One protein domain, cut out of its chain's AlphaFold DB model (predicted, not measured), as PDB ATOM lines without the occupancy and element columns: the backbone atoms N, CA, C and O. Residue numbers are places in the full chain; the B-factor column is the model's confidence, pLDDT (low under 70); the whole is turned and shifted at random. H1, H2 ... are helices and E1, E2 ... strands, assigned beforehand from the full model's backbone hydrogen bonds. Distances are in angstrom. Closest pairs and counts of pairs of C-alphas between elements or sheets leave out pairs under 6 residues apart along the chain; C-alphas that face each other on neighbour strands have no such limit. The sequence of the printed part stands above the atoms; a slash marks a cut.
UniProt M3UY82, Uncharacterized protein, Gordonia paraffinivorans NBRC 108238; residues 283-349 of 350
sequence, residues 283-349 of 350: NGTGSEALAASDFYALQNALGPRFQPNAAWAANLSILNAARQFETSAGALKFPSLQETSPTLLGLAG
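This is residues 283 to 349 of the 350 residues of an uncharacterized protein of Gordonia paraffinivorans NBRC 108238 (UniProt M3UY82). The domain has little regular structure: mostly loops, with helix H1 along one side and H2, H3 and strand E1 on the other, where E1 pairs with two short stretches of the loops. The printed part has 67 residues, with H1, H2, H3 and E1 in that order; it is mostly helix, though the named elements hold only 25 residues. It is compact, with a radius of gyration of the C-alphas of 12.3 A, and spans 35 by 33 by 23 A.

H1, residues 292 to 301, starts at C-alpha (-26.009, -10.954, -46.227) and is 15.2 A long. H2 is residues 316 to 323, 10.2 A; H3 is residues 335 to 338; E1, residues 347 to 349, ends at C-alpha (-36.040, 0.525, -49.016).

H1 and H2 are close but not clearly touching, about perpendicular at 76 degrees; their closest C-alphas, of Ala 292 and Ala 322, are 7.3 A apart. H2 and H3 only just touch, with 3 pairs of C-alphas within 8 A, the closest those of Arg 323 and Leu 337, 6.2 A. E1 pairs with no named strand; its residues 348 to 349 pair parallel with residues 311 to 312, and 347 to 348 antiparallel with 343 to 344. Every O i to N i+4 pair is within hydrogen-bond range in H2, 5 of 6 in H1; H3 is too short for one.

The C-alphas farthest apart, of Arg 305 and Ala 329, are 35.9 A apart. The printed part has no cut; the links H1 to H2 and H2 to H3 are long. The model's pLDDT is under 70 at residues 283 to 288, 340, 346 and 349.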
ATOM      1  N   ASN A 283     -17.477  -5.301 -55.064       68.38
ATOM      2  CA  ASN A 283     -17.520  -6.709 -55.441       68.38
ATOM      3  C   ASN A 283     -18.071  -7.544 -54.281       68.38
ATOM      4  O   ASN A 283     -17.662  -7.362 -53.131       68.38
ATOM      5  N   GLY A 284     -18.968  -8.478 -54.602       62.34
ATOM      6  CA  GLY A 284     -19.444  -9.473 -53.647       62.34
ATOM      7  C   GLY A 284     -18.297 -10.331 -53.121       62.34
ATOM      8  O   GLY A 284     -17.215 -10.407 -53.716       62.34
ATOM      9  N   THR A 285     -18.528 -10.994 -51.992       58.12
ATOM     10  CA  THR A 285     -17.533 -11.862 -51.344       58.12
ATOM     11  C   THR A 285     -17.310 -13.177 -52.122       58.12
ATOM     12  O   THR A 285     -17.632 -14.262 -51.655       58.12
ATOM     13  N   GLY A 286     -16.760 -13.090 -53.340       54.41
ATOM     14  CA  GLY A 286     -16.215 -14.202 -54.137       54.41
ATOM     15  C   GLY A 286     -17.199 -15.271 -54.635       54.41
ATOM     16  O   GLY A 286     -16.770 -16.191 -55.325       54.41
ATOM     17  N   SER A 287     -18.489 -15.175 -54.304       60.22
ATOM     18  CA  SER A 287     -19.553 -16.058 -54.790       60.22
ATOM     19  C   SER A 287     -20.526 -15.273 -55.668       60.22
ATOM     20  O   SER A 287     -20.884 -14.149 -55.334       60.22
ATOM     21  N   GLU A 288     -21.001 -15.888 -56.754       66.62
ATOM     22  CA  GLU A 288     -22.092 -15.359 -57.594       66.62
ATOM     23  C   GLU A 288     -23.445 -15.318 -56.845       66.62
ATOM     24  O   GLU A 288     -24.438 -14.798 -57.354       66.62
ATOM     25  N   ALA A 289     -23.507 -15.894 -55.637       72.62
ATOM     26  CA  ALA A 289     -24.673 -15.847 -54.769       72.62
ATOM     27  C   ALA A 289     -24.625 -14.621 -53.848       72.62
ATOM     28  O   ALA A 289     -23.645 -14.396 -53.143       72.62
ATOM     29  N   LEU A 290     -25.736 -13.883 -53.805       74.62
ATOM     30  CA  LEU A 290     -25.941 -12.770 -52.882       74.62
ATOM     31  C   LEU A 290     -25.785 -13.251 -51.430       74.62
ATOM     32  O   LEU A 290     -26.501 -14.159 -50.998       74.62
ATOM     33  N   ALA A 291     -24.892 -12.625 -50.667       81.19
ATOM     34  CA  ALA A 291     -24.703 -12.905 -49.252       81.19
ATOM     35  C   ALA A 291     -25.148 -11.720 -48.386       81.19
ATOM     36  O   ALA A 291     -25.019 -10.553 -48.751       81.19
ATOM     37  N   ALA A 292     -25.616 -12.007 -47.168       79.19
ATOM     38  CA  ALA A 292     -26.009 -10.954 -46.227       79.19
ATOM     39  C   ALA A 292     -24.856  -9.986 -45.883       79.19
ATOM     40  O   ALA A 292     -25.118  -8.839 -45.534       79.19
ATOM     41  N   SER A 293     -23.596 -10.431 -45.980       81.06
ATOM     42  CA  SER A 293     -22.395  -9.601 -45.791       81.06
ATOM     43  C   SER A 293     -22.233  -8.518 -46.856       81.06
ATOM     44  O   SER A 293     -21.679  -7.462 -46.549       81.06
ATOM     45  N   ASP A 294     -22.735  -8.739 -48.072       83.25
ATOM     46  CA  ASP A 294     -22.535  -7.814 -49.188       83.25
ATOM     47  C   ASP A 294     -23.286  -6.487 -48.960       83.25
ATOM     48  O   ASP A 294     -22.765  -5.420 -49.280       83.25
ATOM     49  N   PHE A 295     -24.453  -6.514 -48.301       82.06
ATOM     50  CA  PHE A 295     -25.181  -5.289 -47.932       82.06
ATOM     51  C   PHE A 295     -24.413  -4.422 -46.932       82.06
ATOM     52  O   PHE A 295     -24.383  -3.199 -47.065       82.06
ATOM     53  N   TYR A 296     -23.759  -5.050 -45.951       82.50
ATOM     54  CA  TYR A 296     -22.917  -4.334 -44.993       82.50
ATOM     55  C   TYR A 296     -21.670  -3.767 -45.672       82.50
ATOM     56  O   TYR A 296     -21.288  -2.632 -45.398       82.50
ATOM     57  N   ALA A 297     -21.047  -4.527 -46.578       83.94
ATOM     58  CA  ALA A 297     -19.901  -4.050 -47.348       83.94
ATOM     59  C   ALA A 297     -20.266  -2.818 -48.193       83.94
ATOM     60  O   ALA A 297     -19.523  -1.837 -48.204       83.94
ATOM     61  N   LEU A 298     -21.442  -2.833 -48.826       83.31
ATOM     62  CA  LEU A 298     -21.938  -1.718 -49.625       83.31
ATOM     63  C   LEU A 298     -22.283  -0.484 -48.773       83.31
ATOM     64  O   LEU A 298     -21.914   0.628 -49.146       83.31
ATOM     65  N   GLN A 299     -22.905  -0.654 -47.602       83.19
ATOM     66  CA  GLN A 299     -23.156   0.467 -46.689       83.19
ATOM     67  C   GLN A 299     -21.850   1.068 -46.141       83.19
ATOM     68  O   GLN A 299     -21.722   2.288 -46.058       83.19
ATOM     69  N   ASN A 300     -20.863   0.230 -45.813       83.62
ATOM     70  CA  ASN A 300     -19.563   0.678 -45.308       83.62
ATOM     71  C   ASN A 300     -18.728   1.415 -46.365       83.62
ATOM     72  O   ASN A 300     -17.917   2.268 -46.012       83.62
ATOM     73  N   ALA A 301     -18.923   1.111 -47.650       83.31
ATOM     74  CA  ALA A 301     -18.269   1.826 -48.743       83.31
ATOM     75  C   ALA A 301     -18.811   3.257 -48.930       83.31
ATOM     76  O   ALA A 301     -18.143   4.099 -49.536       83.31
ATOM     77  N   LEU A 302     -20.005   3.562 -48.407       81.94
ATOM     78  CA  LEU A 302     -20.601   4.886 -48.520       81.94
ATOM     79  C   LEU A 302     -19.943   5.869 -47.543       81.94
ATOM     80  O   LEU A 302     -19.987   5.694 -46.324       81.94
ATOM     81  N   GLY A 303     -19.391   6.958 -48.082       81.00
ATOM     82  CA  GLY A 303     -18.767   8.010 -47.282       81.00
ATOM     83  C   GLY A 303     -19.737   8.612 -46.244       81.00
ATOM     84  O   GLY A 303     -20.891   8.878 -46.589       81.00
ATOM     85  N   PRO A 304     -19.290   8.922 -45.008       81.38
ATOM     86  CA  PRO A 304     -20.167   9.361 -43.912       81.38
ATOM     87  C   PRO A 304     -21.060  10.565 -44.233       81.38
ATOM     88  O   PRO A 304     -22.172  10.673 -43.728       81.38
ATOM     89  N   ARG A 305     -20.603  11.467 -45.113       78.69
ATOM     90  CA  ARG A 305     -21.376  12.642 -45.551       78.69
ATOM     91  C   ARG A 305     -22.651  12.285 -46.320       78.69
ATOM     92  O   ARG A 305     -23.588  13.075 -46.317       78.69
ATOM     93  N   PHE A 306     -22.684  11.132 -46.985       80.06
ATOM     94  CA  PHE A 306     -23.786  10.720 -47.856       80.06
ATOM     95  C   PHE A 306     -24.748   9.730 -47.186       80.06
ATOM     96  O   PHE A 306     -25.829   9.491 -47.713       80.06
ATOM     97  N   GLN A 307     -24.393   9.187 -46.016       80.00
ATOM     98  CA  GLN A 307     -25.191   8.181 -45.306       80.00
ATOM     99  C   GLN A 307     -26.571   8.671 -44.822       80.00
ATOM    100  O   GLN A 307     -27.529   7.921 -44.994       80.00
ATOM    101  N   PRO A 308     -26.740   9.895 -44.272       80.56
ATOM    102  CA  PRO A 308     -28.026  10.305 -43.688       80.56
ATOM    103  C   PRO A 308     -29.188  10.415 -44.684       80.56
ATOM    104  O   PRO A 308     -30.338  10.274 -44.288       80.56
ATOM    105  N   ASN A 309     -28.893  10.670 -45.962       79.69
ATOM    106  CA  ASN A 309     -29.898  10.867 -47.014       79.69
ATOM    107  C   ASN A 309     -29.888   9.733 -48.057       79.69
ATOM    108  O   ASN A 309     -30.396   9.911 -49.162       79.69
ATOM    109  N   ALA A 310     -29.257   8.598 -47.747       83.06
ATOM    110  CA  ALA A 310     -29.188   7.459 -48.655       83.06
ATOM    111  C   ALA A 310     -30.466   6.606 -48.600       83.06
ATOM    112  O   ALA A 310     -31.121   6.500 -47.565       83.06
ATOM    113  N   ALA A 311     -30.797   5.962 -49.718       85.12
ATOM    114  CA  ALA A 311     -31.904   5.017 -49.823       85.12
ATOM    115  C   ALA A 311     -31.480   3.804 -50.658       85.12
ATOM    116  O   ALA A 311     -30.637   3.922 -51.552       85.12
ATOM    117  N   TRP A 312     -32.072   2.646 -50.373       84.25
ATOM    118  CA  TRP A 312     -31.882   1.442 -51.174       84.25
ATOM    119  C   TRP A 312     -32.877   1.428 -52.331       84.25
ATOM    120  O   TRP A 312     -34.072   1.592 -52.106       84.25
ATOM    121  N   ALA A 313     -32.384   1.187 -53.546       82.56
ATOM    122  CA  ALA A 313     -33.206   0.968 -54.731       82.56
ATOM    123  C   ALA A 313     -32.877  -0.411 -55.313       82.56
ATOM    124  O   ALA A 313     -31.745  -0.655 -55.739       82.56
ATOM    125  N   ALA A 314     -33.848  -1.323 -55.311       80.00
ATOM    126  CA  ALA A 314     -33.666  -2.674 -55.835       80.00
ATOM    127  C   ALA A 314     -34.981  -3.251 -56.368       80.00
ATOM    128  O   ALA A 314     -36.070  -2.863 -55.960       80.00
ATOM    129  N   ASN A 315     -34.889  -4.225 -57.276       83.00
ATOM    130  CA  ASN A 315     -36.076  -4.955 -57.707       83.00
ATOM    131  C   ASN A 315     -36.646  -5.797 -56.548       83.00
ATOM    132  O   ASN A 315     -35.895  -6.346 -55.738       83.00
ATOM    133  N   LEU A 316     -37.970  -5.970 -56.524       81.31
ATOM    134  CA  LEU A 316     -38.674  -6.757 -55.510       81.31
ATOM    135  C   LEU A 316     -38.115  -8.181 -55.353       81.31
ATOM    136  O   LEU A 316     -38.077  -8.698 -54.241       81.31
ATOM    137  N   SER A 317     -37.648  -8.813 -56.433       84.50
ATOM    138  CA  SER A 317     -36.999 -10.131 -56.365       84.50
ATOM    139  C   SER A 317     -35.744 -10.128 -55.482       84.50
ATOM    140  O   SER A 317     -35.579 -11.021 -54.654       84.50
ATOM    141  N   ILE A 318     -34.909  -9.091 -55.586       82.69
ATOM    142  CA  ILE A 318     -33.691  -8.923 -54.783       82.69
ATOM    143  C   ILE A 318     -34.040  -8.579 -53.332       82.69
ATOM    144  O   ILE A 318     -33.449  -9.133 -52.407       82.69
ATOM    145  N   LEU A 319     -35.048  -7.730 -53.111       82.25
ATOM    146  CA  LEU A 319     -35.549  -7.435 -51.763       82.25
ATOM    147  C   LEU A 319     -36.146  -8.679 -51.089       82.25
ATOM    148  O   LEU A 319     -35.944  -8.901 -49.897       82.25
ATOM    149  N   ASN A 320     -36.842  -9.531 -51.842       84.38
ATOM    150  CA  ASN A 320     -37.364 -10.796 -51.332       84.38
ATOM    151  C   ASN A 320     -36.248 -11.804 -51.038       84.38
ATOM    152  O   ASN A 320     -36.339 -12.500 -50.031       84.38
ATOM    153  N   ALA A 321     -35.180 -11.837 -51.840       84.69
ATOM    154  CA  ALA A 321     -33.981 -12.601 -51.500       84.69
ATOM    155  C   ALA A 321     -33.357 -12.092 -50.187       84.69
ATOM    156  O   ALA A 321     -33.012 -12.890 -49.319       84.69
ATOM    157  N   ALA A 322     -33.309 -10.768 -49.983       82.94
ATOM    158  CA  ALA A 322     -32.828 -10.178 -48.736       82.94
ATOM    159  C   ALA A 322     -33.690 -10.558 -47.515       82.94
ATOM    160  O   ALA A 322     -33.159 -10.854 -46.444       82.94
ATOM    161  N   ARG A 323     -35.018 -10.607 -47.679       81.88
ATOM    162  CA  ARG A 323     -35.973 -11.020 -46.632       81.88
ATOM    163  C   ARG A 323     -35.829 -12.477 -46.203       81.88
ATOM    164  O   ARG A 323     -36.199 -12.796 -45.080       81.88
ATOM    165  N   GLN A 324     -35.328 -13.340 -47.084       83.69
ATOM    166  CA  GLN A 324     -35.155 -14.772 -46.824       83.69
ATOM    167  C   GLN A 324     -33.838 -15.097 -46.106       83.69
ATOM    168  O   GLN A 324     -33.599 -16.254 -45.771       83.69
ATOM    169  N   PHE A 325     -32.959 -14.117 -45.861       83.69
ATOM    170  CA  PHE A 325     -31.713 -14.396 -45.155       83.69
ATOM    171  C   PHE A 325     -31.958 -14.746 -43.690       83.69
ATOM    172  O   PHE A 325     -32.411 -13.920 -42.898       83.69
ATOM    173  N   GLU A 326     -31.535 -15.949 -43.317       84.94
ATOM    174  CA  GLU A 326     -31.630 -16.479 -41.963       84.94
ATOM    175  C   GLU A 326     -30.243 -16.701 -41.347       84.94
ATOM    176  O   GLU A 326     -29.215 -16.857 -42.015       84.94
ATOM    177  N   THR A 327     -30.200 -16.654 -40.024       82.50
ATOM    178  CA  THR A 327     -29.075 -17.111 -39.208       82.50
ATOM    179  C   THR A 327     -29.083 -18.637 -39.137       82.50
ATOM    180  O   THR A 327     -30.096 -19.278 -39.395       82.50
ATOM    181  N   SER A 328     -27.972 -19.249 -38.718       79.38
ATOM    182  CA  SER A 328     -27.906 -20.702 -38.494       79.38
ATOM    183  C   SER A 328     -28.912 -21.214 -37.451       79.38
ATOM    184  O   SER A 328     -29.194 -22.407 -37.414       79.38
ATOM    185  N   ALA A 329     -29.456 -20.319 -36.622       80.94
ATOM    186  CA  ALA A 329     -30.496 -20.600 -35.637       80.94
ATOM    187  C   ALA A 329     -31.932 -20.391 -36.173       80.94
ATOM    188  O   ALA A 329     -32.878 -20.473 -35.394       80.94
ATOM    189  N   GLY A 330     -32.108 -20.088 -37.467       76.75
ATOM    190  CA  GLY A 330     -33.418 -19.878 -38.102       76.75
ATOM    191  C   GLY A 330     -34.047 -18.501 -37.851       76.75
ATOM    192  O   GLY A 330     -35.177 -18.254 -38.259       76.75
ATOM    193  N   ALA A 331     -33.343 -17.581 -37.183       83.00
ATOM    194  CA  ALA A 331     -33.807 -16.202 -37.030       83.00
ATOM    195  C   ALA A 331     -33.463 -15.370 -38.271       83.00
ATOM    196  O   ALA A 331     -32.358 -15.489 -38.805       83.00
ATOM    197  N   LEU A 332     -34.369 -14.487 -38.683       80.75
ATOM    198  CA  LEU A 332     -34.176 -13.576 -39.813       80.75
ATOM    199  C   LEU A 332     -33.032 -12.590 -39.548       80.75
ATOM    200  O   LEU A 332     -32.954 -11.985 -38.479       80.75
ATOM    201  N   LYS A 333     -32.170 -12.379 -40.547       79.06
ATOM    202  CA  LYS A 333     -31.061 -11.415 -40.463       79.06
ATOM    203  C   LYS A 333     -31.515  -9.962 -40.593       79.06
ATOM    204  O   LYS A 333     -30.864  -9.084 -40.040       79.06
ATOM    205  N   PHE A 334     -32.625  -9.718 -41.291       80.81
ATOM    206  CA  PHE A 334     -33.183  -8.379 -41.504       80.81
ATOM    207  C   PHE A 334     -34.688  -8.339 -41.176       80.81
ATOM    208  O   PHE A 334     -35.515  -8.307 -42.089       80.81
ATOM    209  N   PRO A 335     -35.076  -8.345 -39.886       77.19
ATOM    210  CA  PRO A 335     -36.489  -8.333 -39.490       77.19
ATOM    211  C   PRO A 335     -37.252  -7.090 -39.977       77.19
ATOM    212  O   PRO A 335     -38.405  -7.191 -40.387       77.19
ATOM    213  N   SER A 336     -36.582  -5.934 -40.025       78.25
ATOM    214  CA  SER A 336     -37.152  -4.639 -40.430       78.25
ATOM    215  C   SER A 336     -37.595  -4.568 -41.899       78.25
ATOM    216  O   SER A 336     -38.330  -3.665 -42.289       78.25
ATOM    217  N   LEU A 337     -37.187  -5.528 -42.738       77.56
ATOM    218  CA  LEU A 337     -37.662  -5.644 -44.122       77.56
ATOM    219  C   LEU A 337     -39.085  -6.214 -44.235       77.56
ATOM    220  O   LEU A 337     -39.664  -6.181 -45.328       77.56
ATOM    221  N   GLN A 338     -39.612  -6.801 -43.157       76.25
ATOM    222  CA  GLN A 338     -40.956  -7.391 -43.106       76.25
ATOM    223  C   GLN A 338     -42.013  -6.416 -42.573       76.25
ATOM    224  O   GLN A 338     -43.202  -6.726 -42.589       76.25
ATOM    225  N   GLU A 339     -41.592  -5.239 -42.114       77.69
ATOM    226  CA  GLU A 339     -42.483  -4.187 -41.631       77.69
ATOM    227  C   GLU A 339     -43.242  -3.508 -42.783       77.69
ATOM    228  O   GLU A 339     -42.837  -3.561 -43.947       77.69
ATOM    229  N   THR A 340     -44.348  -2.829 -42.456       65.62
ATOM    230  CA  THR A 340     -45.191  -2.094 -43.420       65.62
ATOM    231  C   THR A 340     -44.419  -0.993 -44.162       65.62
ATOM    232  O   THR A 340     -44.767  -0.648 -45.288       65.62
ATOM    233  N   SER A 341     -43.345  -0.478 -43.559       73.44
ATOM    234  CA  SER A 341     -42.349   0.371 -44.214       73.44
ATOM    235  C   SER A 341     -40.994  -0.335 -44.156       73.44
ATOM    236  O   SER A 341     -40.302  -0.230 -43.144       73.44
ATOM    237  N   PRO A 342     -40.618  -1.097 -45.199       73.06
ATOM    238  CA  PRO A 342     -39.416  -1.911 -45.150       73.06
ATOM    239  C   PRO A 342     -38.176  -1.017 -45.080       73.06
ATOM    240  O   PRO A 342     -37.945  -0.165 -45.940       73.06
ATOM    241  N   THR A 343     -37.348  -1.239 -44.063       78.88
ATOM    242  CA  THR A 343     -36.039  -0.589 -43.946       78.88
ATOM    243  C   THR A 343     -34.937  -1.638 -43.982       78.88
ATOM    244  O   THR A 343     -35.042  -2.701 -43.363       78.88
ATOM    245  N   LEU A 344     -33.865  -1.347 -44.718       75.19
ATOM    246  CA  LEU A 344     -32.673  -2.186 -44.785       75.19
ATOM    247  C   LEU A 344     -31.520  -1.428 -44.136       75.19
ATOM    248  O   LEU A 344     -31.096  -0.385 -44.634       75.19
ATOM    249  N   LEU A 345     -31.016  -1.952 -43.016       76.31
ATOM    250  CA  LEU A 345     -29.899  -1.356 -42.272       76.31
ATOM    251  C   LEU A 345     -30.147   0.106 -41.841       76.31
ATOM    252  O   LEU A 345     -29.231   0.926 -41.829       76.31
ATOM    253  N   GLY A 346     -31.401   0.433 -41.503       68.75
ATOM    254  CA  GLY A 346     -31.814   1.776 -41.078       68.75
ATOM    255  C   GLY A 346     -32.040   2.778 -42.216       68.75
ATOM    256  O   GLY A 346     -32.424   3.911 -41.945       68.75
ATOM    257  N   LEU A 347     -31.846   2.370 -43.474       73.19
ATOM    258  CA  LEU A 347     -32.167   3.170 -44.657       73.19
ATOM    259  C   LEU A 347     -33.511   2.726 -45.247       73.19
ATOM    260  O   LEU A 347     -33.859   1.541 -45.203       73.19
ATOM    261  N   ALA A 348     -34.260   3.671 -45.816       70.25
ATOM    262  CA  ALA A 348     -35.516   3.367 -46.497       70.25
ATOM    263  C   ALA A 348     -35.256   2.463 -47.714       70.25
ATOM    264  O   ALA A 348     -34.367   2.750 -48.522       70.25
ATOM    265  N   GLY A 349     -36.008   1.364 -47.821       59.84
ATOM    266  CA  GLY A 349     -36.040   0.525 -49.016       59.84
ATOM    267  C   GLY A 349     -37.177   0.964 -49.929       59.84
ATOM    268  O   GLY A 349     -38.318   1.041 -49.470       59.84
TER     269      GLY A 349